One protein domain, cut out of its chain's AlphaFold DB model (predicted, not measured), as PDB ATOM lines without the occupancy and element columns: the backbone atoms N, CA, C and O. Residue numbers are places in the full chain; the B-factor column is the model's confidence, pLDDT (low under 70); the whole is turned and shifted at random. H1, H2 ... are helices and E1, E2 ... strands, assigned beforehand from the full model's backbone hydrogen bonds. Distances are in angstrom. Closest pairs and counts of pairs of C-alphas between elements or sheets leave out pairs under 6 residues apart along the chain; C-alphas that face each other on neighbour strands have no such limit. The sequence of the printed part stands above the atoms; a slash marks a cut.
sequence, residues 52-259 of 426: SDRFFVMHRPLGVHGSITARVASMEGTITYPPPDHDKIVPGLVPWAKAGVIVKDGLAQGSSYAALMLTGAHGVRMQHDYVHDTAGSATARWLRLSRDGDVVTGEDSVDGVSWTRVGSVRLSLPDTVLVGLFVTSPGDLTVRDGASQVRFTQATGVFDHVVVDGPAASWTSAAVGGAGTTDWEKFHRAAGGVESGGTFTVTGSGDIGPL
ATOM      1  N   SER A  52     -19.808  45.901  16.882       93.12
ATOM      2  CA  SER A  52     -19.757  44.894  17.931       93.12
ATOM      3  C   SER A  52     -21.157  44.768  18.516       93.12
ATOM      4  O   SER A  52     -21.758  45.765  18.917       93.12
ATOM      5  N   ASP A  53     -21.684  43.547  18.539       95.81
ATOM      6  CA  ASP A  53     -22.967  43.231  19.161       95.81
ATOM      7  C   ASP A  53     -22.796  41.973  20.014       95.81
ATOM      8  O   ASP A  53     -23.126  40.860  19.594       95.81
ATOM      9  N   ARG A  54     -22.126  42.139  21.160       94.69
ATOM     10  CA  ARG A  54     -21.764  41.068  22.094       94.69
ATOM     11  C   ARG A  54     -22.099  41.473  23.526       94.69
ATOM     12  O   ARG A  54     -21.492  42.383  24.091       94.69
ATOM     13  N   PHE A  55     -23.099  40.815  24.101       96.44
ATOM     14  CA  PHE A  55     -23.574  41.088  25.456       96.44
ATOM     15  C   PHE A  55     -24.412  39.926  25.990       96.44
ATOM     16  O   PHE A  55     -24.863  39.061  25.233       96.44
ATOM     17  N   PHE A  56     -24.664  39.921  27.299       97.69
ATOM     18  CA  PHE A  56     -25.613  38.994  27.910       97.69
ATOM     19  C   PHE A  56     -26.911  39.712  28.270       97.69
ATOM     20  O   PHE A  56     -26.880  40.852  28.741       97.69
ATOM     21  N   VAL A  57     -28.049  39.048  28.070       98.31
ATOM     22  CA  VAL A  57     -29.370  39.629  28.311       98.31
ATOM     23  C   VAL A  57     -30.328  38.641  28.964       98.31
ATOM     24  O   VAL A  57     -30.431  37.484  28.558       98.31
ATOM     25  N   MET A  58     -31.057  39.120  29.969       98.06
ATOM     26  CA  MET A  58     -32.289  38.498  30.452       98.06
ATOM     27  C   MET A  58     -33.464  39.243  29.842       98.06
ATOM     28  O   MET A  58     -33.560  40.460  29.990       98.06
ATOM     29  N   HIS A  59     -34.343  38.541  29.141       98.00
ATOM     30  CA  HIS A  59     -35.349  39.169  28.305       98.00
ATOM     31  C   HIS A  59     -36.681  38.431  28.260       98.00
ATOM     32  O   HIS A  59     -36.810  37.295  28.712       98.00
ATOM     33  N   ARG A  60     -37.668  39.111  27.686       97.44
ATOM     34  CA  ARG A  60     -38.997  38.599  27.351       97.44
ATOM     35  C   ARG A  60     -39.544  39.341  26.122       97.44
ATOM     36  O   ARG A  60     -39.004  40.395  25.775       97.44
ATOM     37  N   PRO A  61     -40.557  38.800  25.426       97.56
ATOM     38  CA  PRO A  61     -41.181  39.495  24.306       97.56
ATOM     39  C   PRO A  61     -41.949  40.740  24.770       97.56
ATOM     40  O   PRO A  61     -42.611  40.724  25.808       97.56
ATOM     41  N   LEU A  62     -41.902  41.796  23.963       97.56
ATOM     42  CA  LEU A  62     -42.728  42.994  24.081       97.56
ATOM     43  C   LEU A  62     -43.465  43.215  22.761       97.56
ATOM     44  O   LEU A  62     -42.869  43.081  21.693       97.56
ATOM     45  N   GLY A  63     -44.749  43.561  22.836       97.00
ATOM     46  CA  GLY A  63     -45.526  43.945  21.658       97.00
ATOM     47  C   GLY A  63     -45.169  45.346  21.158       97.00
ATOM     48  O   GLY A  63     -44.129  45.914  21.495       97.00
ATOM     49  N   VAL A  64     -46.081  45.930  20.384       97.44
ATOM     50  CA  VAL A  64     -45.936  47.277  19.812       97.44
ATOM     51  C   VAL A  64     -46.004  48.401  20.852       97.44
ATOM     52  O   VAL A  64     -45.478  49.478  20.605       97.44
ATOM     53  N   HIS A  65     -46.590  48.150  22.025       97.81
ATOM     54  CA  HIS A  65     -46.624  49.092  23.144       97.81
ATOM     55  C   HIS A  65     -46.168  48.404  24.426       97.81
ATOM     56  O   HIS A  65     -46.457  47.222  24.644       97.81
ATOM     57  N   GLY A  66     -45.480  49.154  25.277       98.19
ATOM     58  CA  GLY A  66     -45.098  48.693  26.602       98.19
ATOM     59  C   GLY A  66     -43.885  49.428  27.142       98.19
ATOM     60  O   GLY A  66     -43.348  50.335  26.506       98.19
ATOM     61  N   SER A  67     -43.431  49.047  28.325       98.50
ATOM     62  CA  SER A  67     -42.247  49.654  28.929       98.50
ATOM     63  C   SER A  67     -41.500  48.679  29.817       98.50
ATOM     64  O   SER A  67     -42.061  47.698  30.293       98.50
ATOM     65  N   ILE A  68     -40.228  48.966  30.066       98.75
ATOM     66  CA  ILE A  68     -39.436  48.348  31.122       98.75
ATOM     67  C   ILE A  68     -38.905  49.445  32.033       98.75
ATOM     68  O   ILE A  68     -38.348  50.435  31.566       98.75
ATOM     69  N   THR A  69     -39.078  49.261  33.336       98.75
ATOM     70  CA  THR A  69     -38.471  50.074  34.389       98.75
ATOM     71  C   THR A  69     -37.611  49.169  35.257       98.75
ATOM     72  O   THR A  69     -38.046  48.079  35.624       98.75
ATOM     73  N   ALA A  70     -36.401  49.606  35.585       98.75
ATOM     74  CA  ALA A  70     -35.523  48.906  36.515       98.75
ATOM     75  C   ALA A  70     -34.617  49.901  37.239       98.75
ATOM     76  O   ALA A  70     -34.231  50.929  36.677       98.75
ATOM     77  N   ARG A  71     -34.219  49.569  38.467       98.81
ATOM     78  CA  ARG A  71     -33.108  50.237  39.138       98.81
ATOM     79  C   ARG A  71     -31.874  49.358  39.065       98.81
ATOM     80  O   ARG A  71     -31.918  48.188  39.432       98.81
ATOM     81  N   VAL A  72     -30.757  49.935  38.644       98.69
ATOM     82  CA  VAL A  72     -29.448  49.282  38.745       98.69
ATOM     83  C   VAL A  72     -28.921  49.511  40.161       98.69
ATOM     84  O   VAL A  72     -28.514  50.619  40.517       98.69
ATOM     85  N   ALA A  73     -28.983  48.475  40.991       98.31
ATOM     86  CA  ALA A  73     -28.569  48.516  42.388       98.31
ATOM     87  C   ALA A  73     -27.042  48.569  42.523       98.31
ATOM     88  O   ALA A  73     -26.516  49.368  43.301       98.31
ATOM     89  N   SER A  74     -26.334  47.759  41.738       98.19
ATOM     90  CA  SER A  74     -24.875  47.778  41.657       98.19
ATOM     91  C   SER A  74     -24.387  47.345  40.279       98.19
ATOM     92  O   SER A  74     -25.100  46.701  39.508       98.19
ATOM     93  N   MET A  75     -23.152  47.731  39.977       97.94
ATOM     94  CA  MET A  75     -22.435  47.306  38.788       97.94
ATOM     95  C   MET A  75     -20.968  47.118  39.157       97.94
ATOM     96  O   MET A  75     -20.305  48.062  39.585       97.94
ATOM     97  N   GLU A  76     -20.474  45.898  39.009       96.81
ATOM     98  CA  GLU A  76     -19.105  45.513  39.346       96.81
ATOM     99  C   GLU A  76     -18.412  44.927  38.120       96.81
ATOM    100  O   GLU A  76     -19.071  44.457  37.194       96.81
ATOM    101  N   GLY A  77     -17.081  44.965  38.099       93.56
ATOM    102  CA  GLY A  77     -16.298  44.455  36.981       93.56
ATOM    103  C   GLY A  77     -15.054  43.703  37.423       93.56
ATOM    104  O   GLY A  77     -14.545  43.899  38.530       93.56
ATOM    105  N   THR A  78     -14.561  42.852  36.532       90.81
ATOM    106  CA  THR A  78     -13.320  42.090  36.688       90.81
ATOM    107  C   THR A  78     -12.446  42.244  35.449       90.81
ATOM    108  O   THR A  78     -12.966  42.240  34.332       90.81
ATOM    109  N   ILE A  79     -11.128  42.321  35.641       87.88
ATOM    110  CA  ILE A  79     -10.123  42.382  34.568       87.88
ATOM    111  C   ILE A  79      -9.193  41.170  34.685       87.88
ATOM    112  O   ILE A  79      -8.673  40.895  35.772       87.88
ATOM    113  N   THR A  80      -8.944  40.498  33.559       80.19
ATOM    114  CA  THR A  80      -8.063  39.324  33.448       80.19
ATOM    115  C   THR A  80      -6.835  39.661  32.604       80.19
ATOM    116  O   THR A  80      -6.953  40.248  31.524       80.19
ATOM    117  N   TYR A  81      -5.641  39.317  33.092       69.00
ATOM    118  CA  TYR A  81      -4.378  39.683  32.445       69.00
ATOM    119  C   TYR A  81      -4.030  38.766  31.251       69.00
ATOM    120  O   TYR A  81      -4.225  37.553  31.331       69.00
ATOM    121  N   PRO A  82      -3.510  39.322  30.138       57.09
ATOM    122  CA  PRO A  82      -2.971  38.534  29.035       57.09
ATOM    123  C   PRO A  82      -1.617  37.886  29.407       57.09
ATOM    124  O   PRO A  82      -0.976  38.322  30.366       57.09
ATOM    125  N   PRO A  83      -1.165  36.868  28.641       49.34
ATOM    126  CA  PRO A  83       0.130  36.200  28.816       49.34
ATOM    127  C   PRO A  83       1.301  37.160  29.103       49.34
ATOM    128  O   PRO A  83       1.368  38.217  28.466       49.34
ATOM    129  N   PRO A  84       2.270  36.800  29.974       52.66
ATOM    130  CA  PRO A  84       2.464  35.500  30.636       52.66
ATOM    131  C   PRO A  84       1.737  35.329  31.989       52.66
ATOM    132  O   PRO A  84       1.818  34.256  32.578       52.66
ATOM    133  N   ASP A  85       1.002  36.334  32.476       59.72
ATOM    134  CA  ASP A  85       0.351  36.312  33.802       59.72
ATOM    135  C   ASP A  85      -1.156  35.982  33.706       59.72
ATOM    136  O   ASP A  85      -2.004  36.711  34.222       59.72
ATOM    137  N   HIS A  86      -1.491  34.883  33.021       57.50
ATOM    138  CA  HIS A  86      -2.858  34.493  32.621       57.50
ATOM    139  C   HIS A  86      -3.872  34.342  33.776       57.50
ATOM    140  O   HIS A  86      -5.077  34.434  33.550       57.50
ATOM    141  N   ASP A  87      -3.397  34.131  35.007       57.66
ATOM    142  CA  ASP A  87      -4.233  33.659  36.123       57.66
ATOM    143  C   ASP A  87      -4.619  34.759  37.117       57.66
ATOM    144  O   ASP A  87      -5.317  34.507  38.104       57.66
ATOM    145  N   LYS A  88      -4.169  36.001  36.904       72.94
ATOM    146  CA  LYS A  88      -4.533  37.091  37.809       72.94
ATOM    147  C   LYS A  88      -5.865  37.702  37.386       72.94
ATOM    148  O   LYS A  88      -5.937  38.426  36.397       72.94
ATOM    149  N   ILE A  89      -6.901  37.482  38.191       77.00
ATOM    150  CA  ILE A  89      -8.157  38.234  38.119       77.00
ATOM    151  C   ILE A  89      -8.147  39.304  39.197       77.00
ATOM    152  O   ILE A  89      -7.912  39.022  40.373       77.00
ATOM    153  N   VAL A  90      -8.395  40.548  38.793       84.94
ATOM    154  CA  VAL A  90      -8.515  41.676  39.720       84.94
ATOM    155  C   VAL A  90      -9.886  42.332  39.593       84.94
ATOM    156  O   VAL A  90     -10.406  42.439  38.477       84.94
ATOM    157  N   PRO A  91     -10.473  42.815  40.702       89.06
ATOM    158  CA  PRO A  91     -11.603  43.730  40.630       89.06
ATOM    159  C   PRO A  91     -11.237  44.961  39.794       89.06
ATOM    160  O   PRO A  91     -10.174  45.557  39.980       89.06
ATOM    161  N   GLY A  92     -12.114  45.339  38.869       91.50
ATOM    162  CA  GLY A  92     -11.909  46.474  37.979       91.50
ATOM    163  C   GLY A  92     -13.082  46.654  37.025       91.50
ATOM    164  O   GLY A  92     -13.333  45.806  36.175       91.50
ATOM    165  N   LEU A  93     -13.795  47.770  37.161       94.75
ATOM    166  CA  LEU A  93     -14.871  48.154  36.254       94.75
ATOM    167  C   LEU A  93     -14.321  49.123  35.206       94.75
ATOM    168  O   LEU A  93     -13.845  50.205  35.556       94.75
ATOM    169  N   VAL A  94     -14.372  48.743  33.929       95.12
ATOM    170  CA  VAL A  94     -13.903  49.628  32.854       95.12
ATOM    171  C   VAL A  94     -14.877  50.787  32.615       95.12
ATOM    172  O   VAL A  94     -16.089  50.612  32.771       95.12
ATOM    173  N   PRO A  95     -14.388  51.969  32.184       96.06
ATOM    174  CA  PRO A  95     -15.213  53.173  32.040       96.06
ATOM    175  C   PRO A  95     -16.467  53.012  31.168       96.06
ATOM    176  O   PRO A  95     -17.480  53.672  31.409       96.06
ATOM    177  N   TRP A  96     -16.393  52.140  30.159       96.94
ATOM    178  CA  TRP A  96     -17.458  51.869  29.190       96.94
ATOM    179  C   TRP A  96     -18.105  50.488  29.352       96.94
ATOM    180  O   TRP A  96     -18.795  50.035  28.445       96.94
ATOM    181  N   ALA A  97     -17.938  49.824  30.501       97.88
ATOM    182  CA  ALA A  97     -18.818  48.710  30.850       97.88
ATOM    183  C   ALA A  97     -20.257  49.234  30.954       97.88
ATOM    184  O   ALA A  97     -20.450  50.363  31.406       97.88
ATOM    185  N   LYS A  98     -21.250  48.437  30.551       98.62
ATOM    186  CA  LYS A  98     -22.656  48.852  30.414       98.62
ATOM    187  C   LYS A  98     -23.577  47.886  31.160       98.62
ATOM    188  O   LYS A  98     -23.464  46.677  30.974       98.62
ATOM    189  N   ALA A  99     -24.490  48.414  31.973       98.81
ATOM    190  CA  ALA A  99     -25.563  47.652  32.617       98.81
ATOM    191  C   ALA A  99     -26.869  48.453  32.567       98.81
ATOM    192  O   ALA A  99     -26.916  49.602  33.019       98.81
ATOM    193  N   GLY A 100     -27.929  47.882  31.998       98.81
ATOM    194  CA  GLY A 100     -29.152  48.645  31.768       98.81
ATOM    195  C   GLY A 100     -30.316  47.857  31.201       98.81
ATOM    196  O   GLY A 100     -30.358  46.631  31.271       98.81
ATOM    197  N   VAL A 101     -31.262  48.599  30.632       98.88
ATOM    198  CA  VAL A 101     -32.449  48.080  29.950       98.88
ATOM    199  C   VAL A 101     -32.308  48.243  28.437       98.88
ATOM    200  O   VAL A 101     -31.703  49.207  27.964       98.88
ATOM    201  N   ILE A 102     -32.867  47.308  27.673       98.88
ATOM    202  CA  ILE A 102     -32.793  47.289  26.207       98.88
ATOM    203  C   ILE A 102     -34.134  46.898  25.585       98.88
ATOM    204  O   ILE A 102     -34.824  46.017  26.095       98.88
ATOM    205  N   VAL A 103     -34.470  47.545  24.468       98.75
ATOM    206  CA  VAL A 103     -35.473  47.122  23.485       98.75
ATOM    207  C   VAL A 103     -34.726  46.826  22.184       98.75
ATOM    208  O   VAL A 103     -34.053  47.711  21.658       98.75
ATOM    209  N   LYS A 104     -34.804  45.599  21.674       98.25
ATOM    210  CA  LYS A 104     -34.052  45.140  20.492       98.25
ATOM    211  C   LYS A 104     -34.929  44.263  19.610       98.25
ATOM    212  O   LYS A 104     -35.701  43.472  20.135       98.25
ATOM    213  N   ASP A 105     -34.790  44.384  18.293       96.88
ATOM    214  CA  ASP A 105     -35.513  43.581  17.292       96.88
ATOM    215  C   ASP A 105     -35.468  42.072  17.625       96.88
ATOM    216  O   ASP A 105     -36.507  41.429  17.763       96.88
ATOM    217  N   GLY A 106     -34.283  41.538  17.934       95.88
ATOM    218  CA  GLY A 106     -34.136  40.161  18.401       95.88
ATOM    219  C   GLY A 106     -32.736  39.832  18.916       95.88
ATOM    220  O   GLY A 106     -31.973  40.706  19.320       95.88
ATOM    221  N   LEU A 107     -32.381  38.546  18.907       96.44
ATOM    222  CA  LEU A 107     -31.061  38.064  19.348       96.44
ATOM    223  C   LEU A 107     -30.006  38.042  18.230       96.44
ATOM    224  O   LEU A 107     -28.850  37.715  18.489       96.44
ATOM    225  N   ALA A 108     -30.390  38.367  16.992       95.75
ATOM    226  CA  ALA A 108     -29.460  38.438  15.871       95.75
ATOM    227  C   ALA A 108     -28.482  39.610  16.050       95.75
ATOM    228  O   ALA A 108     -28.903  40.726  16.382       95.75
ATOM    229  N   GLN A 109     -27.194  39.357  15.801       95.88
ATOM    230  CA  GLN A 109     -26.171  40.400  15.853       95.88
ATOM    231  C   GLN A 109     -26.434  41.481  14.800       95.88
ATOM    232  O   GLN A 109     -26.850  41.170  13.687       95.88
ATOM    233  N   GLY A 110     -26.195  42.746  15.147       95.56
ATOM    234  CA  GLY A 110     -26.382  43.878  14.231       95.56
ATOM    235  C   GLY A 110     -27.837  44.340  14.091       95.56
ATOM    236  O   GLY A 110     -28.096  45.387  13.506       95.56
ATOM    237  N   SER A 111     -28.798  43.630  14.693       96.88
ATOM    238  CA  SER A 111     -30.215  44.021  14.668       96.88
ATOM    239  C   SER A 111     -30.478  45.336  15.417       96.88
ATOM    240  O   SER A 111     -29.753  45.666  16.367       96.88
ATOM    241  N   SER A 112     -31.503  46.081  14.987       97.75
ATOM    242  CA  SER A 112     -31.834  47.409  15.529       97.75
ATOM    243  C   SER A 112     -32.192  47.352  17.015       97.75
ATOM    244  O   SER A 112     -32.817  46.392  17.485       97.75
ATOM    245  N   TYR A 113     -31.774  48.369  17.772       98.31
ATOM    246  CA  TYR A 113     -32.047  48.454  19.206       98.31
ATOM    247  C   TYR A 113     -32.039  49.889  19.732       98.31
ATOM    248  O   TYR A 113     -31.386  50.773  19.179       98.31
ATOM    249  N   ALA A 114     -32.688  50.082  20.879       98.75
ATOM    250  CA  ALA A 114     -32.464  51.200  21.785       98.75
ATOM    251  C   ALA A 114     -32.217  50.670  23.201       98.75
ATOM    252  O   ALA A 114     -32.952  49.820  23.705       98.75
ATOM    253  N   ALA A 115     -31.188  51.189  23.855       98.88
ATOM    254  CA  ALA A 115     -30.818  50.830  25.211       98.88
ATOM    255  C   ALA A 115     -30.609  52.084  26.062       98.88
ATOM    256  O   ALA A 115     -30.103  53.101  25.586       98.88
ATOM    257  N   LEU A 116     -30.973  51.989  27.335       98.88
ATOM    258  CA  LEU A 116     -30.685  52.985  28.357       98.88
ATOM    259  C   LEU A 116     -29.905  52.278  29.458       98.88
ATOM    260  O   LEU A 116     -30.360  51.258  29.978       98.88
ATOM    261  N   MET A 117     -28.716  52.772  29.782       98.75
ATOM    262  CA  MET A 117     -27.793  52.051  30.653       98.75
ATOM    263  C   MET A 117     -26.960  52.973  31.523       98.75
ATOM    264  O   MET A 117     -26.644  54.096  31.135       98.75
ATOM    265  N   LEU A 118     -26.548  52.461  32.680       98.56
ATOM    266  CA  LEU A 118     -25.389  53.002  33.368       98.56
ATOM    267  C   LEU A 118     -24.115  52.509  32.714       98.56
ATOM    268  O   LEU A 118     -24.022  51.367  32.257       98.56
ATOM    269  N   THR A 119     -23.127  53.390  32.739       98.44
ATOM    270  CA  THR A 119     -21.763  53.094  32.331       98.44
ATOM    271  C   THR A 119     -20.824  53.125  33.530       98.44
ATOM    272  O   THR A 119     -21.096  53.813  34.518       98.44
ATOM    273  N   GLY A 120     -19.693  52.421  33.440       97.31
ATOM    274  CA  GLY A 120     -18.721  52.346  34.533       97.31
ATOM    275  C   GLY A 120     -18.205  53.708  35.023       97.31
ATOM    276  O   GLY A 120     -17.950  53.862  36.214       97.31
ATOM    277  N   ALA A 121     -18.086  54.707  34.136       96.62
ATOM    278  CA  ALA A 121     -17.619  56.050  34.507       96.62
ATOM    279  C   ALA A 121     -18.252  57.226  33.727       96.62
ATOM    280  O   ALA A 121     -17.855  58.370  33.938       96.62
ATOM    281  N   HIS A 122     -19.225  56.990  32.839       97.25
ATOM    282  CA  HIS A 122     -19.786  58.016  31.940       97.25
ATOM    283  C   HIS A 122     -21.269  58.334  32.202       97.25
ATOM    284  O   HIS A 122     -21.934  58.899  31.327       97.25
ATOM    285  N   GLY A 123     -21.771  57.998  33.397       97.88
ATOM    286  CA  GLY A 123     -23.158  58.228  33.810       97.88
ATOM    287  C   GLY A 123     -24.161  57.336  33.080       97.88
ATOM    288  O   GLY A 123     -23.803  56.274  32.558       97.88
ATOM    289  N   VAL A 124     -25.419  57.775  33.050       98.75
ATOM    290  CA  VAL A 124     -26.459  57.186  32.204       98.75
ATOM    291  C   VAL A 124     -26.231  57.587  30.750       98.75
ATOM    292  O   VAL A 124     -25.921  58.741  30.444       98.75
ATOM    293  N   ARG A 125     -26.412  56.629  29.844       98.69
ATOM    294  CA  ARG A 125     -26.396  56.829  28.396       98.69
ATOM    295  C   ARG A 125     -27.639  56.219  27.774       98.69
ATOM    296  O   ARG A 125     -28.127  55.193  28.240       98.69
ATOM    297  N   MET A 126     -28.144  56.860  26.727       98.69
ATOM    298  CA  MET A 126     -29.092  56.259  25.798       98.69
ATOM    299  C   MET A 126     -28.362  56.018  24.482       98.69
ATOM    300  O   MET A 126     -27.902  56.971  23.854       98.69
ATOM    301  N   GLN A 127     -28.255  54.755  24.081       98.56
ATOM    302  CA  GLN A 127     -27.609  54.352  22.833       98.56
ATOM    303  C   GLN A 127     -28.608  53.625  21.947       98.56
ATOM    304  O   GLN A 127     -29.461  52.891  22.447       98.56
ATOM    305  N   HIS A 128     -28.532  53.847  20.642       98.44
ATOM    306  CA  HIS A 128     -29.381  53.158  19.674       98.44
ATOM    307  C   HIS A 128     -28.650  52.966  18.356       98.44
ATOM    308  O   HIS A 128     -27.777  53.765  18.006       98.44
ATOM    309  N   ASP A 129     -28.994  51.878  17.668       97.00
ATOM    310  CA  ASP A 129     -28.406  51.467  16.390       97.00
ATOM    311  C   ASP A 129     -26.880  51.647  16.345       97.00
ATOM    312  O   ASP A 129     -26.297  52.022  15.333       97.00
ATOM    313  N   TYR A 130     -26.235  51.324  17.476       96.44
ATOM    314  CA  TYR A 130     -24.789  51.303  17.717       96.44
ATOM    315  C   TYR A 130     -24.113  52.682  17.686       96.44
ATOM    316  O   TYR A 130     -23.428  53.054  18.641       96.44
ATOM    317  N   VAL A 131     -24.300  53.463  16.627       94.94
ATOM    318  CA  VAL A 131     -23.542  54.696  16.359       94.94
ATOM    319  C   VAL A 131     -24.015  55.906  17.169       94.94
ATOM    320  O   VAL A 131     -23.241  56.849  17.360       94.94
ATOM    321  N   HIS A 132     -25.251  55.893  17.668       96.62
ATOM    322  CA  HIS A 132     -25.849  57.040  18.345       96.62
ATOM    323  C   HIS A 132     -25.745  56.930  19.870       96.62
ATOM    324  O   HIS A 132     -26.095  55.906  20.451       96.62
ATOM    325  N   ASP A 133     -25.314  58.016  20.519       97.50
ATOM    326  CA  ASP A 133     -25.171  58.133  21.974       97.50
ATOM    327  C   ASP A 133     -25.745  59.470  22.460       97.50
ATOM    328  O   ASP A 133     -25.493  60.524  21.872       97.50
ATOM    329  N   THR A 134     -26.532  59.436  23.533       98.38
ATOM    330  CA  THR A 134     -27.058  60.622  24.219       98.38
ATOM    331  C   THR A 134     -26.782  60.510  25.713       98.38
ATOM    332  O   THR A 134     -27.092  59.497  26.341       98.38
ATOM    333  N   ALA A 135     -26.188  61.556  26.290       98.44
ATOM    334  CA  ALA A 135     -25.885  61.610  27.715       98.44
ATOM    335  C   ALA A 135     -27.145  61.875  28.550       98.44
ATOM    336  O   ALA A 135     -27.881  62.821  28.273       98.44
ATOM    337  N   GLY A 136     -27.353  61.059  29.582       98.31
ATOM    338  CA  GLY A 136     -28.334  61.283  30.641       98.31
ATOM    339  C   GLY A 136     -27.685  61.822  31.918       98.31
ATOM    340  O   GLY A 136     -26.626  62.457  31.900       98.31
ATOM    341  N   SER A 137     -28.320  61.553  33.051       98.06
ATOM    342  CA  SER A 137     -27.846  61.930  34.379       98.06
ATOM    343  C   SER A 137     -26.555  61.202  34.766       98.06
ATOM    344  O   SER A 137     -26.393  59.997  34.578       98.06
ATOM    345  N   ALA A 138     -25.634  61.924  35.408       97.56
ATOM    346  CA  ALA A 138     -24.406  61.343  35.952       97.56
ATOM    347  C   ALA A 138     -24.640  60.475  37.206       97.56
ATOM    348  O   ALA A 138     -23.773  59.688  37.587       97.56
ATOM    349  N   THR A 139     -25.788  60.627  37.875       96.50
ATOM    350  CA  THR A 139     -26.045  60.043  39.205       96.50
ATOM    351  C   THR A 139     -27.293  59.171  39.271       96.50
ATOM    352  O   THR A 139     -27.417  58.393  40.216       96.50
ATOM    353  N   ALA A 140     -28.185  59.249  38.278       97.94
ATOM    354  CA  ALA A 140     -29.380  58.415  38.220       97.94
ATOM    355  C   ALA A 140     -29.032  56.920  38.255       97.94
ATOM    356  O   ALA A 140     -27.945  56.485  37.858       97.94
ATOM    357  N   ARG A 141     -29.968  56.136  38.788       98.12
ATOM    358  CA  ARG A 141     -29.874  54.669  38.891       98.12
ATOM    359  C   ARG A 141     -31.138  53.974  38.403       98.12
ATOM    360  O   ARG A 141     -31.093  52.784  38.106       98.12
ATOM    361  N   TRP A 142     -32.243  54.708  38.326       98.88
ATOM    362  CA  TRP A 142     -33.500  54.241  37.770       98.88
ATOM    363  C   TRP A 142     -33.537  54.532  36.282       98.88
ATOM    364  O   TRP A 142     -33.242  55.648  35.858       98.88
ATOM    365  N   LEU A 143     -33.901  53.517  35.514       98.88
ATOM    366  CA  LEU A 143     -33.930  53.533  34.064       98.88
ATOM    367  C   LEU A 143     -35.314  53.098  33.602       98.88
ATOM    368  O   LEU A 143     -35.855  52.111  34.111       98.88
ATOM    369  N   ARG A 144     -35.862  53.801  32.615       98.88
ATOM    370  CA  ARG A 144     -37.095  53.423  31.937       98.88
ATOM    371  C   ARG A 144     -36.921  53.527  30.432       98.88
ATOM    372  O   ARG A 144     -36.454  54.543  29.925       98.88
ATOM    373  N   LEU A 145     -37.330  52.476  29.730       98.75
ATOM    374  CA  LEU A 145     -37.543  52.496  28.286       98.75
ATOM    375  C   LEU A 145     -39.012  52.219  28.002       98.75
ATOM    376  O   LEU A 145     -39.541  51.202  28.446       98.75
ATOM    377  N   SER A 146     -39.637  53.098  27.231       98.62
ATOM    378  CA  SER A 146     -41.030  52.979  26.801       98.62
ATOM    379  C   SER A 146     -41.084  52.879  25.284       98.62
ATOM    380  O   SER A 146     -40.451  53.681  24.596       98.62
ATOM    381  N   ARG A 147     -41.836  51.907  24.771       98.38
ATOM    382  CA  ARG A 147     -42.090  51.688  23.348       98.38
ATOM    383  C   ARG A 147     -43.524  52.089  23.007       98.38
ATOM    384  O   ARG A 147     -44.463  51.654  23.672       98.38
ATOM    385  N   ASP A 148     -43.665  52.859  21.936       98.12
ATOM    386  CA  ASP A 148     -44.928  53.205  21.294       98.12
ATOM    387  C   ASP A 148     -44.788  53.064  19.767       98.12
ATOM    388  O   ASP A 148     -44.278  53.949  19.074       98.12
ATOM    389  N   GLY A 149     -45.148  51.887  19.250       96.56
ATOM    390  CA  GLY A 149     -44.883  51.478  17.873       96.56
ATOM    391  C   GLY A 149     -43.382  51.447  17.568       96.56
ATOM    392  O   GLY A 149     -42.627  50.669  18.154       96.56
ATOM    393  N   ASP A 150     -42.960  52.320  16.658       96.25
ATOM    394  CA  ASP A 150     -41.561  52.510  16.251       96.25
ATOM    395  C   ASP A 150     -40.791  53.458  17.177       96.25
ATOM    396  O   ASP A 150     -39.582  53.635  17.030       96.25
ATOM    397  N   VAL A 151     -41.476  54.149  18.090       98.56
ATOM    398  CA  VAL A 151     -40.853  55.164  18.936       98.56
ATOM    399  C   VAL A 151     -40.431  54.537  20.253       98.56
ATOM    400  O   VAL A 151     -41.260  54.023  21.001       98.56
ATOM    401  N   VAL A 152     -39.144  54.635  20.571       98.81
ATOM    402  CA  VAL A 152     -38.608  54.274  21.884       98.81
ATOM    403  C   VAL A 152     -38.159  55.541  22.603       98.81
ATOM    404  O   VAL A 152     -37.444  56.375  22.046       98.81
ATOM    405  N   THR A 153     -38.593  55.706  23.849       98.88
ATOM    406  CA  THR A 153     -38.232  56.837  24.714       98.88
ATOM    407  C   THR A 153     -37.490  56.330  25.940       98.88
ATOM    408  O   THR A 153     -37.956  55.405  26.599       98.88
ATOM    409  N   GLY A 154     -36.336  56.938  26.227       98.88
ATOM    410  CA  GLY A 154     -35.526  56.655  27.407       98.88
ATOM    411  C   GLY A 154     -35.632  57.767  28.437       98.88
ATOM    412  O   GLY A 154     -35.479  58.947  28.108       98.88
ATOM    413  N   GLU A 155     -35.871  57.384  29.683       98.88
ATOM    414  CA  GLU A 155     -35.977  58.282  30.828       98.88
ATOM    415  C   GLU A 155     -35.149  57.744  31.992       98.88
ATOM    416  O   GLU A 155     -35.135  56.537  32.248       98.88
ATOM    417  N   ASP A 156     -34.482  58.633  32.720       98.81
ATOM    418  CA  ASP A 156     -33.754  58.281  33.931       98.81
ATOM    419  C   ASP A 156     -34.303  58.999  35.163       98.81
ATOM    420  O   ASP A 156     -35.053  59.978  35.083       98.81
ATOM    421  N   SER A 157     -33.987  58.444  36.330       98.75
ATOM    422  CA  SER A 157     -34.402  59.010  37.604       98.75
ATOM    423  C   SER A 157     -33.406  58.701  38.726       98.75
ATOM    424  O   SER A 157     -32.740  57.657  38.775       98.75
ATOM    425  N   VAL A 158     -33.286  59.651  39.650       98.19
ATOM    426  CA  VAL A 158     -32.484  59.503  40.872       98.19
ATOM    427  C   VAL A 158     -33.302  58.830  41.979       98.19
ATOM    428  O   VAL A 158     -32.750  58.048  42.748       98.19
ATOM    429  N   ASP A 159     -34.609  59.087  42.035       97.06
ATOM    430  CA  ASP A 159     -35.512  58.678  43.119       97.06
ATOM    431  C   ASP A 159     -36.541  57.607  42.703       97.06
ATOM    432  O   ASP A 159     -37.199  57.027  43.563       97.06
ATOM    433  N   GLY A 160     -36.672  57.320  41.404       97.69
ATOM    434  CA  GLY A 160     -37.663  56.392  40.848       97.69
ATOM    435  C   GLY A 160     -39.065  56.994  40.692       97.69
ATOM    436  O   GLY A 160     -39.979  56.310  40.229       97.69
ATOM    437  N   VAL A 161     -39.243  58.271  41.038       97.31
ATOM    438  CA  VAL A 161     -40.536  58.974  41.054       97.31
ATOM    439  C   VAL A 161     -40.534  60.122  40.048       97.31
ATOM    440  O   VAL A 161     -41.463  60.244  39.250       97.31
ATOM    441  N   SER A 162     -39.480  60.933  40.051       97.88
ATOM    442  CA  SER A 162     -39.293  62.073  39.159       97.88
ATOM    443  C   SER A 162     -38.452  61.638  37.963       97.88
ATOM    444  O   SER A 162     -37.264  61.346  38.110       97.88
ATOM    445  N   TRP A 163     -39.064  61.572  36.783       98.56
ATOM    446  CA  TRP A 163     -38.430  61.061  35.568       98.56
ATOM    447  C   TRP A 163     -37.987  62.199  34.653       98.56
ATOM    448  O   TRP A 163     -38.736  63.147  34.417       98.56
ATOM    449  N   THR A 164     -36.759  62.102  34.143       98.69
ATOM    450  CA  THR A 164     -36.202  63.038  33.161       98.69
ATOM    451  C   THR A 164     -35.960  62.308  31.850       98.69
ATOM    452  O   THR A 164     -35.298  61.273  31.814       98.69
ATOM    453  N   ARG A 165     -36.474  62.857  30.747       98.75
ATOM    454  CA  ARG A 165     -36.240  62.297  29.413       98.75
ATOM    455  C   ARG A 165     -34.779  62.476  29.011       98.75
ATOM    456  O   ARG A 165     -34.304  63.605  28.920       98.75
ATOM    457  N   VAL A 166     -34.112  61.368  28.704       98.75
ATOM    458  CA  VAL A 166     -32.753  61.348  28.142       98.75
ATOM    459  C   VAL A 166     -32.814  61.492  26.626       98.75
ATOM    460  O   VAL A 166     -32.071  62.273  26.041       98.75
ATOM    461  N   GLY A 167     -33.737  60.781  25.976       98.50
ATOM    462  CA  GLY A 167     -33.868  60.828  24.525       98.50
ATOM    463  C   GLY A 167     -35.089  60.090  23.999       98.50
ATOM    464  O   GLY A 167     -35.847  59.458  24.738       98.50
ATOM    465  N   SER A 168     -35.307  60.209  22.694       98.38
ATOM    466  CA  SER A 168     -36.335  59.463  21.980       98.38
ATOM    467  C   SER A 168     -35.965  59.309  20.526       98.38
ATOM    468  O   SER A 168     -35.444  60.237  19.907       98.38
ATOM    469  N   VAL A 169     -36.219  58.117  20.014       98.44
ATOM    470  CA  VAL A 169     -35.757  57.669  18.711       98.44
ATOM    471  C   VAL A 169     -36.877  56.911  18.020       98.44
ATOM    472  O   VAL A 169     -37.666  56.229  18.674       98.44
ATOM    473  N   ARG A 170     -36.944  57.047  16.697       98.12
ATOM    474  CA  ARG A 170     -37.785  56.219  15.842       98.12
ATOM    475  C   ARG A 170     -36.921  55.136  15.201       98.12
ATOM    476  O   ARG A 170     -35.956  55.474  14.525       98.12
ATOM    477  N   LEU A 171     -37.283  53.877  15.406       96.88
ATOM    478  CA  LEU A 171     -36.581  52.694  14.916       96.88
ATOM    479  C   LEU A 171     -37.528  51.851  14.063       96.88
ATOM    480  O   LEU A 171     -38.715  51.763  14.361       96.88
ATOM    481  N   SER A 172     -37.003  51.195  13.033       94.31
ATOM    482  CA  SER A 172     -37.766  50.203  12.270       94.31
ATOM    483  C   SER A 172     -37.774  48.884  13.043       94.31
ATOM    484  O   SER A 172     -36.853  48.084  12.895       94.31
ATOM    485  N   LEU A 173     -38.778  48.678  13.901       95.88
ATOM    486  CA  LEU A 173     -38.880  47.502  14.772       95.88
ATOM    487  C   LEU A 173     -40.017  46.567  14.332       95.88
ATOM    488  O   LEU A 173     -41.078  47.050  13.940       95.88
ATOM    489  N   PRO A 174     -39.862  45.237  14.456       96.94
ATOM    490  CA  PRO A 174     -40.970  44.303  14.254       96.94
ATOM    491  C   PRO A 174     -42.050  44.448  15.339       96.94
ATOM    492  O   PRO A 174     -41.793  44.964  16.429       96.94
ATOM    493  N   ASP A 175     -43.257  43.931  15.092       96.81
ATOM    494  CA  ASP A 175     -44.373  44.003  16.054       96.81
ATOM    495  C   ASP A 175     -44.021  43.402  17.421       96.81
ATOM    496  O   ASP A 175     -44.395  43.942  18.462       96.81
ATOM    497  N   THR A 176     -43.260  42.305  17.422       97.00
ATOM    498  CA  THR A 176     -42.721  41.683  18.635       97.00
ATOM    499  C   THR A 176     -41.219  41.885  18.691       97.00
ATOM    500  O   THR A 176     -40.506  41.409  17.815       97.00
ATOM    501  N   VAL A 177     -40.752  42.550  19.743       97.88
ATOM    502  CA  VAL A 177     -39.331  42.786  20.030       97.88
ATOM    503  C   VAL A 177     -38.926  42.083  21.315       97.88
ATOM    504  O   VAL A 177     -39.757  41.652  22.116       97.88
ATOM    505  N   LEU A 178     -37.626  42.017  21.545       97.38
ATOM    506  CA  LEU A 178     -37.037  41.679  22.825       97.38
ATOM    507  C   LEU A 178     -37.011  42.920  23.730       97.38
ATOM    508  O   LEU A 178     -36.482  43.958  23.335       97.38
ATOM    509  N   VAL A 179     -37.508  42.803  24.965       98.56
ATOM    510  CA  VAL A 179     -37.254  43.771  26.047       98.56
ATOM    511  C   VAL A 179     -36.538  43.088  27.208       98.56
ATOM    512  O   VAL A 179     -36.894  41.966  27.582       98.56
ATOM    513  N   GLY A 180     -35.521  43.726  27.790       98.31
ATOM    514  CA  GLY A 180     -34.754  43.058  28.837       98.31
ATOM    515  C   GLY A 180     -33.724  43.881  29.593       98.31
ATOM    516  O   GLY A 180     -33.547  45.072  29.354       98.31
ATOM    517  N   LEU A 181     -33.059  43.192  30.520       98.81
ATOM    518  CA  LEU A 181     -31.912  43.648  31.298       98.81
ATOM    519  C   LEU A 181     -30.645  43.117  30.637       98.81
ATOM    520  O   LEU A 181     -30.529  41.906  30.437       98.81
ATOM    521  N   PHE A 182     -29.693  43.986  30.319       98.75
ATOM    522  CA  PHE A 182     -28.468  43.588  29.631       98.75
ATOM    523  C   PHE A 182     -27.216  44.079  30.347       98.75
ATOM    524  O   PHE A 182     -27.233  45.116  31.020       98.75
ATOM    525  N   VAL A 183     -26.128  43.326  30.183       98.62
ATOM    526  CA  VAL A 183     -24.803  43.668  30.707       98.62
ATOM    527  C   VAL A 183     -23.724  43.318  29.687       98.62
ATOM    528  O   VAL A 183     -23.752  42.250  29.071       98.62
ATOM    529  N   THR A 184     -22.758  44.220  29.525       97.31
ATOM    530  CA  THR A 184     -21.562  44.003  28.708       97.31
ATOM    531  C   THR A 184     -20.366  44.798  29.232       97.31
ATOM    532  O   THR A 184     -20.524  45.731  30.027       97.31
ATOM    533  N   SER A 185     -19.160  44.413  28.826       95.50
ATOM    534  CA  SER A 185     -17.912  44.999  29.311       95.50
ATOM    535  C   SER A 185     -16.843  44.948  28.218       95.50
ATOM    536  O   SER A 185     -16.324  43.858  27.948       95.50
ATOM    537  N   PRO A 186     -16.516  46.094  27.581       93.44
ATOM    538  CA  PRO A 186     -15.518  46.132  26.523       93.44
ATOM    539  C   PRO A 186     -14.129  45.829  27.082       93.44
ATOM    540  O   PRO A 186     -13.864  45.975  28.278       93.44
ATOM    541  N   GLY A 187     -13.217  45.420  26.202       89.31
ATOM    542  CA  GLY A 187     -11.836  45.146  26.586       89.31
ATOM    543  C   GLY A 187     -11.170  46.349  27.259       89.31
ATOM    544  O   GLY A 187     -11.419  47.505  26.909       89.31
ATOM    545  N   ASP A 188     -10.301  46.079  28.226       89.06
ATOM    546  CA  ASP A 188      -9.507  47.118  28.867       89.06
ATOM    547  C   ASP A 188      -8.255  47.384  28.024       89.06
ATOM    548  O   ASP A 188      -7.309  46.592  28.003       89.06
ATOM    549  N   LEU A 189      -8.281  48.488  27.281       85.25
ATOM    550  CA  LEU A 189      -7.177  48.913  26.435       85.25
ATOM    551  C   LEU A 189      -6.142  49.681  27.256       85.25
ATOM    552  O   LEU A 189      -6.405  50.757  27.792       85.25
ATOM    553  N   THR A 190      -4.918  49.170  27.257       79.62
ATOM    554  CA  THR A 190      -3.746  49.880  27.762       79.62
ATOM    555  C   THR A 190      -2.753  50.090  26.637       79.62
ATOM    556  O   THR A 190      -2.515  49.201  25.823       79.62
ATOM    557  N   VAL A 191      -2.162  51.282  26.583       73.62
ATOM    558  CA  VAL A 191      -1.113  51.605  25.614       73.62
ATOM    559  C   VAL A 191       0.145  51.970  26.384       73.62
ATOM    560  O   VAL A 191       0.135  52.909  27.182       73.62
ATOM    561  N   ARG A 192       1.219  51.208  26.174       70.25
ATOM    562  CA  ARG A 192       2.540  51.434  26.778       70.25
ATOM    563  C   ARG A 192       3.596  51.375  25.687       70.25
ATOM    564  O   ARG A 192       3.578  50.461  24.873       70.25
ATOM    565  N   ASP A 193       4.476  52.372  25.649       66.12
ATOM    566  CA  ASP A 193       5.605  52.449  24.708       66.12
ATOM    567  C   ASP A 193       5.221  52.248  23.227       66.12
ATOM    568  O   ASP A 193       5.975  51.692  22.433       66.12
ATOM    569  N   GLY A 194       4.020  52.696  22.842       59.84
ATOM    570  CA  GLY A 194       3.496  52.556  21.478       59.84
ATOM    571  C   GLY A 194       2.899  51.181  21.148       59.84
ATOM    572  O   GLY A 194       2.383  51.012  20.046       59.84
ATOM    573  N   ALA A 195       2.907  50.230  22.086       64.56
ATOM    574  CA  ALA A 195       2.218  48.950  21.978       64.56
ATOM    575  C   ALA A 195       0.869  48.992  22.713       64.56
ATOM    576  O   ALA A 195       0.785  49.399  23.874       64.56
ATOM    577  N   SER A 196      -0.192  48.555  22.035       70.69
ATOM    578  CA  SER A 196      -1.519  48.374  22.626       70.69
ATOM    579  C   SER A 196      -1.693  46.946  23.135       70.69
ATOM    580  O   SER A 196      -1.444  45.990  22.402       70.69
ATOM    581  N   GLN A 197      -2.189  46.804  24.359       74.88
ATOM    582  CA  GLN A 197      -2.665  45.546  24.921       74.88
ATOM    583  C   GLN A 197      -4.129  45.704  25.315       74.88
ATOM    584  O   GLN A 197      -4.477  46.643  26.032       74.88
ATOM    585  N   VAL A 198      -4.974  44.778  24.866       81.50
ATOM    586  CA  VAL A 198      -6.379  44.704  25.273       81.50
ATOM    587  C   VAL A 198      -6.526  43.533  26.232       81.50
ATOM    588  O   VAL A 198      -6.228  42.393  25.877       81.50
ATOM    589  N   ARG A 199      -6.945  43.824  27.460       84.88
ATOM    590  CA  ARG A 199      -7.182  42.829  28.509       84.88
ATOM    591  C   ARG A 199      -8.655  42.439  28.516       84.88
ATOM    592  O   ARG A 199      -9.521  43.276  28.251       84.88
ATOM    593  N   PHE A 200      -8.944  41.179  28.824       86.25
ATOM    594  CA  PHE A 200     -10.321  40.699  28.898       86.25
ATOM    595  C   PHE A 200     -11.014  41.254  30.136       86.25
ATOM    596  O   PHE A 200     -10.406  41.363  31.205       86.25
ATOM    597  N   THR A 201     -12.291  41.595  29.991       90.31
ATOM    598  CA  THR A 201     -13.098  42.132  31.083       90.31
ATOM    599  C   THR A 201     -14.484  41.502  31.092       90.31
ATOM    600  O   THR A 201     -14.960  40.960  30.093       90.31
ATOM    601  N   GLN A 202     -15.129  41.562  32.249       92.62
ATOM    602  CA  GLN A 202     -16.503  41.127  32.450       92.62
ATOM    603  C   GLN A 202     -17.157  42.069  33.457       92.62
ATOM    604  O   GLN A 202     -16.487  42.547  34.375       92.62
ATOM    605  N   ALA A 203     -18.454  42.317  33.299       96.00
ATOM    606  CA  ALA A 203     -19.240  43.089  34.248       96.00
ATOM    607  C   ALA A 203     -20.416  42.272  34.784       96.00
ATOM    608  O   ALA A 203     -20.966  41.414  34.089       96.00
ATOM    609  N   THR A 204     -20.820  42.581  36.013       97.12
ATOM    610  CA  THR A 204     -22.039  42.079  36.645       97.12
ATOM    611  C   THR A 204     -22.894  43.252  37.096       97.12
ATOM    612  O   THR A 204     -22.458  44.062  37.911       97.12
ATOM    613  N   GLY A 205     -24.120  43.326  36.582       98.31
ATOM    614  CA  GLY A 205     -25.150  44.256  37.031       98.31
ATOM    615  C   GLY A 205     -26.162  43.557  37.935       98.31
ATOM    616  O   GLY A 205     -26.632  42.463  37.611       98.31
ATOM    617  N   VAL A 206     -26.509  44.198  39.050       98.62
ATOM    618  CA  VAL A 206     -27.616  43.790  39.924       98.62
ATOM    619  C   VAL A 206     -28.764  44.771  39.732       98.62
ATOM    620  O   VAL A 206     -28.574  45.981  39.859       98.62
ATOM    621  N   PHE A 207     -29.951  44.254  39.433       98.81
ATOM    622  CA  PHE A 207     -31.151  45.033  39.161       98.81
ATOM    623  C   PHE A 207     -32.254  44.675  40.148       98.81
ATOM    624  O   PHE A 207     -32.493  43.499  40.419       98.81
ATOM    625  N   ASP A 208     -32.970  45.683  40.628       98.50
ATOM    626  CA  ASP A 208     -34.192  45.511  41.406       98.50
ATOM    627  C   ASP A 208     -35.297  46.449  40.907       98.50
ATOM    628  O   ASP A 208     -35.103  47.219  39.962       98.50
ATOM    629  N   HIS A 209     -36.492  46.318  41.495       97.94
ATOM    630  CA  HIS A 209     -37.699  47.030  41.062       97.94
ATOM    631  C   HIS A 209     -37.952  46.893  39.552       97.94
ATOM    632  O   HIS A 209     -38.308  47.854  38.870       97.94
ATOM    633  N   VAL A 210     -37.734  45.683  39.029       98.12
ATOM    634  CA  VAL A 210     -37.888  45.385  37.607       98.12
ATOM    635  C   VAL A 210     -39.366  45.194  37.292       98.12
ATOM    636  O   VAL A 210     -39.979  44.197  37.672       98.12
ATOM    637  N   VAL A 211     -39.935  46.148  36.566       97.31
ATOM    638  CA  VAL A 211     -41.332  46.142  36.130       97.31
ATOM    639  C   VAL A 211     -41.354  46.227  34.613       97.31
ATOM    640  O   VAL A 211     -40.698  47.089  34.036       97.31
ATOM    641  N   VAL A 212     -42.104  45.340  33.961       97.75
ATOM    642  CA  VAL A 212     -42.405  45.465  32.530       97.75
ATOM    643  C   VAL A 212     -43.903  45.587  32.377       97.75
ATOM    644  O   VAL A 212     -44.641  44.738  32.875       97.75
ATOM    645  N   ASP A 213     -44.314  46.641  31.693       97.56
ATOM    646  CA  ASP A 213     -45.670  46.809  31.200       97.56
ATOM    647  C   ASP A 213     -45.733  46.219  29.790       97.56
ATOM    648  O   ASP A 213     -45.084  46.718  28.870       97.56
ATOM    649  N   GLY A 214     -46.421  45.091  29.646       94.31
ATOM    650  CA  GLY A 214     -46.445  44.295  28.427       94.31
ATOM    651  C   GLY A 214     -47.044  42.907  28.665       94.31
ATOM    652  O   GLY A 214     -47.534  42.618  29.761       94.31
ATOM    653  N   PRO A 215     -47.018  42.023  27.654       90.44
ATOM    654  CA  PRO A 215     -47.529  40.664  27.787       90.44
ATOM    655  C   PRO A 215     -46.862  39.911  28.945       90.44
ATOM    656  O   PRO A 215     -45.644  39.968  29.128       90.44
ATOM    657  N   ALA A 216     -47.659  39.164  29.712       89.81
ATOM    658  CA  ALA A 216     -47.128  38.287  30.746       89.81
ATOM    659  C   ALA A 216     -46.307  37.161  30.095       89.81
ATOM    660  O   ALA A 216     -46.849  36.304  29.400       89.81
ATOM    661  N   ALA A 217     -44.997  37.177  30.326       92.81
ATOM    662  CA  ALA A 217     -44.057  36.198  29.802       92.81
ATOM    663  C   ALA A 217     -42.934  35.943  30.813       92.81
ATOM    664  O   ALA A 217     -42.508  36.862  31.523       92.81
ATOM    665  N   SER A 218     -42.461  34.698  30.856       93.69
ATOM    666  CA  SER A 218     -41.317  34.291  31.673       93.69
ATOM    667  C   SER A 218     -40.020  34.895  31.144       93.69
ATOM    668  O   SER A 218     -39.859  35.080  29.937       93.69
ATOM    669  N   TRP A 219     -39.078  35.158  32.046       96.44
ATOM    670  CA  TRP A 219     -37.734  35.583  31.676       96.44
ATOM    671  C   TRP A 219     -36.947  34.444  31.030       96.44
ATOM    672  O   TRP A 219     -36.918  33.321  31.535       96.44
ATOM    673  N   THR A 220     -36.263  34.759  29.937       96.31
ATOM    674  CA  THR A 220     -35.286  33.895  29.275       96.31
ATOM    675  C   THR A 220     -33.932  34.585  29.241       96.31
ATOM    676  O   THR A 220     -33.852  35.810  29.206       96.31
ATOM    677  N   SER A 221     -32.849  33.816  29.252       95.25
ATOM    678  CA  SER A 221     -31.489  34.351  29.205       95.25
ATOM    679  C   SER A 221     -30.791  33.961  27.909       95.25
ATOM    680  O   SER A 221     -30.879  32.802  27.503       95.25
ATOM    681  N   ALA A 222     -30.058  34.887  27.303       95.75
ATOM    682  CA  ALA A 222     -29.309  34.638  26.081       95.75
ATOM    683  C   ALA A 222     -28.004  35.442  26.041       95.75
ATOM    684  O   ALA A 222     -27.907  36.536  26.598       95.75
ATOM    685  N   ALA A 223     -27.017  34.901  25.328       95.00
ATOM    686  CA  ALA A 223     -25.834  35.637  24.905       95.00
ATOM    687  C   ALA A 223     -26.008  36.059  23.442       95.00
ATOM    688  O   ALA A 223     -26.159  35.205  22.567       95.00
ATOM    689  N   VAL A 224     -25.969  37.362  23.173       95.50
ATOM    690  CA  VAL A 224     -25.910  37.896  21.808       95.50
ATOM    691  C   VAL A 224     -24.448  37.895  21.376       95.50
ATOM    692  O   VAL A 224     -23.583  38.318  22.140       95.50
ATOM    693  N   GLY A 225     -24.154  37.357  20.191       87.75
ATOM    694  CA  GLY A 225     -22.784  37.273  19.673       87.75
ATOM    695  C   GLY A 225     -21.846  36.322  20.421       87.75
ATOM    696  O   GLY A 225     -20.625  36.457  20.332       87.75
ATOM    697  N   GLY A 226     -22.413  35.357  21.151       82.12
ATOM    698  CA  GLY A 226     -21.682  34.296  21.843       82.12
ATOM    699  C   GLY A 226     -21.066  34.718  23.181       82.12
ATOM    700  O   GLY A 226     -20.695  35.870  23.392       82.12
ATOM    701  N   ALA A 227     -20.919  33.745  24.077       75.12
ATOM    702  CA  ALA A 227     -20.293  33.877  25.392       75.12
ATOM    703  C   ALA A 227     -19.327  32.708  25.633       75.12
ATOM    704  O   ALA A 227     -19.303  31.754  24.854       75.12
ATOM    705  N   GLY A 228     -18.550  32.751  26.719       65.56
ATOM    706  CA  GLY A 228     -17.705  31.610  27.085       65.56
ATOM    707  C   GLY A 228     -16.515  31.429  26.147       65.56
ATOM    708  O   GLY A 228     -16.090  30.305  25.908       65.56
ATOM    709  N   THR A 229     -16.004  32.514  25.568       66.12
ATOM    710  CA  THR A 229     -14.848  32.489  24.660       66.12
ATOM    711  C   THR A 229     -13.511  32.405  25.385       66.12
ATOM    712  O   THR A 229     -12.526  31.968  24.798       66.12
ATOM    713  N   THR A 230     -13.476  32.771  26.663       67.38
ATOM    714  CA  THR A 230     -12.278  32.707  27.506       67.38
ATOM    715  C   THR A 230     -12.386  31.587  28.539       67.38
ATOM    716  O   THR A 230     -13.479  31.248  28.997       67.38
ATOM    717  N   ASP A 231     -11.245  31.039  28.959       69.44
ATOM    718  CA  ASP A 231     -11.186  30.067  30.061       69.44
ATOM    719  C   ASP A 231     -11.747  30.651  31.368       69.44
ATOM    720  O   ASP A 231     -12.366  29.942  32.161       69.44
ATOM    721  N   TRP A 232     -11.629  31.966  31.565       69.06
ATOM    722  CA  TRP A 232     -12.272  32.671  32.674       69.06
ATOM    723  C   TRP A 232     -13.799  32.521  32.650       69.06
ATOM    724  O   TRP A 232     -14.401  32.082  33.633       69.06
ATOM    725  N   GLU A 233     -14.427  32.839  31.515       72.12
ATOM    726  CA  GLU A 233     -15.875  32.703  31.364       72.12
ATOM    727  C   GLU A 233     -16.324  31.246  31.519       72.12
ATOM    728  O   GLU A 233     -17.376  30.988  32.091       72.12
ATOM    729  N   LYS A 234     -15.534  30.278  31.043       69.88
ATOM    730  CA  LYS A 234     -15.893  28.854  31.133       69.88
ATOM    731  C   LYS A 234     -15.757  28.287  32.545       69.88
ATOM    732  O   LYS A 234     -16.628  27.538  32.977       69.88
ATOM    733  N   PHE A 235     -14.667  28.605  33.243       69.94
ATOM    734  CA  PHE A 235     -14.265  27.872  34.450       69.94
ATOM    735  C   PHE A 235     -14.435  28.644  35.757       69.94
ATOM    736  O   PHE A 235     -14.377  28.029  36.819       69.94
ATOM    737  N   HIS A 236     -14.664  29.957  35.709       72.25
ATOM    738  CA  HIS A 236     -14.734  30.770  36.926       72.25
ATOM    739  C   HIS A 236     -16.029  31.567  37.042       72.25
ATOM    740  O   HIS A 236     -16.673  31.535  38.091       72.25
ATOM    741  N   ARG A 237     -16.439  32.274  35.980       77.38
ATOM    742  CA  ARG A 237     -17.709  33.008  35.978       77.38
ATOM    743  C   ARG A 237     -18.332  33.067  34.589       77.38
ATOM    744  O   ARG A 237     -18.041  33.959  33.792       77.38
ATOM    745  N   ALA A 238     -19.243  32.136  34.336       84.81
ATOM    746  CA  ALA A 238     -20.029  32.120  33.112       84.81
ATOM    747  C   ALA A 238     -20.884  33.382  32.979       84.81
ATOM    748  O   ALA A 238     -21.458  33.873  33.955       84.81
ATOM    749  N   ALA A 239     -20.979  33.891  31.747       89.62
ATOM    750  CA  ALA A 239     -22.013  34.854  31.407       89.62
ATOM    751  C   ALA A 239     -23.380  34.212  31.677       89.62
ATOM    752  O   ALA A 239     -23.595  33.034  31.381       89.62
ATOM    753  N   GLY A 240     -24.279  34.961  32.300       93.56
ATOM    754  CA  GLY A 240     -25.441  34.360  32.935       93.56
ATOM    755  C   GLY A 240     -26.384  35.384  33.535       93.56
ATOM    756  O   GLY A 240     -26.011  36.528  33.789       93.56
ATOM    757  N   GLY A 241     -27.613  34.945  33.779       95.00
ATOM    758  CA  GLY A 241     -28.658  35.735  34.405       95.00
ATOM    759  C   GLY A 241     -29.411  34.892  35.422       95.00
ATOM    760  O   GLY A 241     -29.847  33.792  35.089       95.00
ATOM    761  N   VAL A 242     -29.547  35.386  36.650       95.75
ATOM    762  CA  VAL A 242     -30.286  34.707  37.724       95.75
ATOM    763  C   VAL A 242     -31.266  35.683  38.359       95.75
ATOM    764  O   VAL A 242     -30.886  36.793  38.728       95.75
ATOM    765  N   GLU A 243     -32.512  35.244  38.516       96.12
ATOM    766  CA  GLU A 243     -33.532  35.927  39.310       96.12
ATOM    767  C   GLU A 243     -33.644  35.258  40.686       96.12
ATOM    768  O   GLU A 243     -33.787  34.038  40.789       96.12
ATOM    769  N   SER A 244     -33.582  36.049  41.757       95.25
ATOM    770  CA  SER A 244     -33.795  35.580  43.126       95.25
ATOM    771  C   SER A 244     -34.439  36.678  43.967       95.25
ATOM    772  O   SER A 244     -33.921  37.790  44.047       95.25
ATOM    773  N   GLY A 245     -35.594  36.390  44.576       90.81
ATOM    774  CA  GLY A 245     -36.284  37.338  45.460       90.81
ATOM    775  C   GLY A 245     -36.623  38.685  44.804       90.81
ATOM    776  O   GLY A 245     -36.512  39.718  45.456       90.81
ATOM    777  N   GLY A 246     -36.971  38.693  43.510       90.69
ATOM    778  CA  GLY A 246     -37.262  39.917  42.746       90.69
ATOM    779  C   GLY A 246     -36.029  40.747  42.357       90.69
ATOM    780  O   GLY A 246     -36.174  41.846  41.823       90.69
ATOM    781  N   THR A 247     -34.826  40.230  42.614       97.31
ATOM    782  CA  THR A 247     -33.549  40.817  42.195       97.31
ATOM    783  C   THR A 247     -32.963  40.006  41.046       97.31
ATOM    784  O   THR A 247     -32.937  38.776  41.095       97.31
ATOM    785  N   PHE A 248     -32.454  40.690  40.026       98.44
ATOM    786  CA  PHE A 248     -31.825  40.085  38.856       98.44
ATOM    787  C   PHE A 248     -30.327  40.346  38.898       98.44
ATOM    788  O   PHE A 248     -29.896  41.490  39.010       98.44
ATOM    789  N   THR A 249     -29.523  39.296  38.783       98.12
ATOM    790  CA  THR A 249     -28.069  39.409  38.632       98.12
ATOM    791  C   THR A 249     -27.692  38.958  37.235       98.12
ATOM    792  O   THR A 249     -27.881  37.790  36.898       98.12
ATOM    793  N   VAL A 250     -27.154  39.872  36.431       98.12
ATOM    794  CA  VAL A 250     -26.788  39.626  35.031       98.12
ATOM    795  C   VAL A 250     -25.293  39.844  34.865       98.12
ATOM    796  O   VAL A 250     -24.761  40.864  35.293       98.12
ATOM    797  N   THR A 251     -24.599  38.883  34.266       96.12
ATOM    798  CA  THR A 251     -23.153  38.923  34.026       96.12
ATOM    799  C   THR A 251     -22.873  38.762  32.541       96.12
ATOM    800  O   THR A 251     -23.375  37.823  31.924       96.12
ATOM    801  N   GLY A 252     -22.058  39.653  31.978       94.38
ATOM    802  CA  GLY A 252     -21.745  39.667  30.552       94.38
ATOM    803  C   GLY A 252     -20.399  40.308  30.220       94.38
ATOM    804  O   GLY A 252     -19.802  41.026  31.025       94.38
ATOM    805  N   SER A 253     -19.929  40.021  29.014       92.50
ATOM    806  CA  SER A 253     -18.674  40.472  28.406       92.50
ATOM    807  C   SER A 253     -18.946  40.892  26.955       92.50
ATOM    808  O   SER A 253     -20.026  40.620  26.420       92.50
ATOM    809  N   GLY A 254     -17.971  41.540  26.318       92.00
ATOM    810  CA  GLY A 254     -18.078  42.001  24.932       92.00
ATOM    811  C   GLY A 254     -18.364  43.495  24.844       92.00
ATOM    812  O   GLY A 254     -18.110  44.238  25.785       92.00
ATOM    813  N   ASP A 255     -18.873  43.960  23.712       93.44
ATOM    814  CA  ASP A 255     -19.332  45.338  23.581       93.44
ATOM    815  C   ASP A 255     -20.576  45.403  22.694       93.44
ATOM    816  O   ASP A 255     -20.829  44.521  21.875       93.44
ATOM    817  N   ILE A 256     -21.349  46.467  22.872       95.94
ATOM    818  CA  ILE A 256     -22.448  46.850  21.993       95.94
ATOM    819  C   ILE A 256     -22.187  48.278  21.507       95.94
ATOM    820  O   ILE A 256     -22.322  49.243  22.262       95.94
ATOM    821  N   GLY A 257     -21.731  48.420  20.266       94.38
ATOM    822  CA  GLY A 257     -21.262  49.698  19.731       94.38
ATOM    823  C   GLY A 257     -20.652  49.577  18.334       94.38
ATOM    824  O   GLY A 257     -20.512  48.471  17.812       94.38
ATOM    825  N   PRO A 258     -20.302  50.702  17.696       93.00
ATOM    826  CA  PRO A 258     -19.760  50.692  16.350       93.00
ATOM    827  C   PRO A 258     -18.309  50.220  16.369       93.00
ATOM    828  O   PRO A 258     -17.535  50.568  17.262       93.00
ATOM    829  N   LEU A 259     -17.918  49.462  15.350       88.31
ATOM    830  CA  LEU A 259     -16.513  49.188  15.110       88.31
ATOM    831  C   LEU A 259     -15.931  50.349  14.295       88.31
ATOM    832  O   LEU A 259     -16.525  50.788  13.310       88.31
TER     833      LEU A 259
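Overview. This is residues 52 to 259 of the 426 residues of an uncharacterized protein of Saccharothrix variisporea (UniProt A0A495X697). Two twisted sheets pack face to face as a sandwich, their strands crossing at 50 degrees. At one end the long strands E2 and E13 run on past the body, E2 in a hairpin with E3 and E13 in one with E12, whose tip, residues 191 to 196, sticks out; the short helix H1 grazes this end. The printed part has 208 residues, mostly strand, with 17 named strands and one named helix in the order E1 to E14, H1, E15 to E17. One sheet is branched, its pairs antiparallel; the other runs E7 E6 E5 E4 E11 E1 E14, all antiparallel. The whole is compact, with a radius of gyration of the C-alphas of 16.5 A, and elongated, spanning 51 by 32 by 32 A.

Arrangement. Begin in the branched sheet, where E2, residues 65 to 80, has E3, residues 89 to 91, and E8, residues 142 to 148, on one side and E13, residues 195 to 213, on the other. Within hydrogen-bond range here are N 79 and O 90, 2.9 A, N 68 and O 145, 2.8 A, and N 69 and O 211, 2.8 A. E8, E9, residues 151 to 157, and E10, residues 164 to 170, form a meander, each strand the antiparallel neighbour of the one before; see N 144 and O 155, 2.9 A, and N 154 and O 167, 3.0 A. E13 also pairs with E12, residues 188 to 192, at N 190 and O 197, 2.8 A, and with E16, residues 247 to 252, at N 205 and O 250, 2.9 A. E15, residues 240 to 244, makes a hairpin with E16, at N 242 and O 249, 2.9 A. In the other sheet E4, residues 98 to 104, E5, residues 113 to 119, E6, residues 124 to 128, and E7, residues 132 to 135, form a second meander; see N 101 and O 116, 2.9 A, N 117 and O 125, 2.9 A, and N 134 and O 126, 2.8 A. Beside E4 come E11, residues 177 to 184, E1, residues 55 to 62, and the edge strand E14, residues 220 to 224, with N 100 and O 182, 3.0 A, N 58 and O 181, 2.9 A, and N 57 and O 222, 2.9 A. Between the sheets, the closest C-alphas of E11 and E16 are those of Thr 184 and Gly 252, 4.7 A. H1, residues 231 to 235, only grazes the branched sheet with residues 232 to 233; every O i to N i+4 pair in it is within hydrogen-bond range. E17, residues 256 to 258, pairs with no named strand.

Along the chain. Find C-alpha 55 at (-23.574, 41.088, 25.456), where E1 begins. E13 runs 48.8 A from C-alpha 195 at (2.218, 48.950, 21.978) and bends by 78 degrees at residue 209; E2, 41.1 A, bends by 70 degrees at residue 73. E17 ends at C-alpha 258, (-19.760, 50.692, 16.350).

Size, cuts and confidence. The C-alphas farthest apart are those of Asp 193 and Ala 216, 54.9 A. The printed part has no cut and no long link. Confidence is under 70 at residues 81 to 87, 193 to 195, 228 to 232 and 234 to 235.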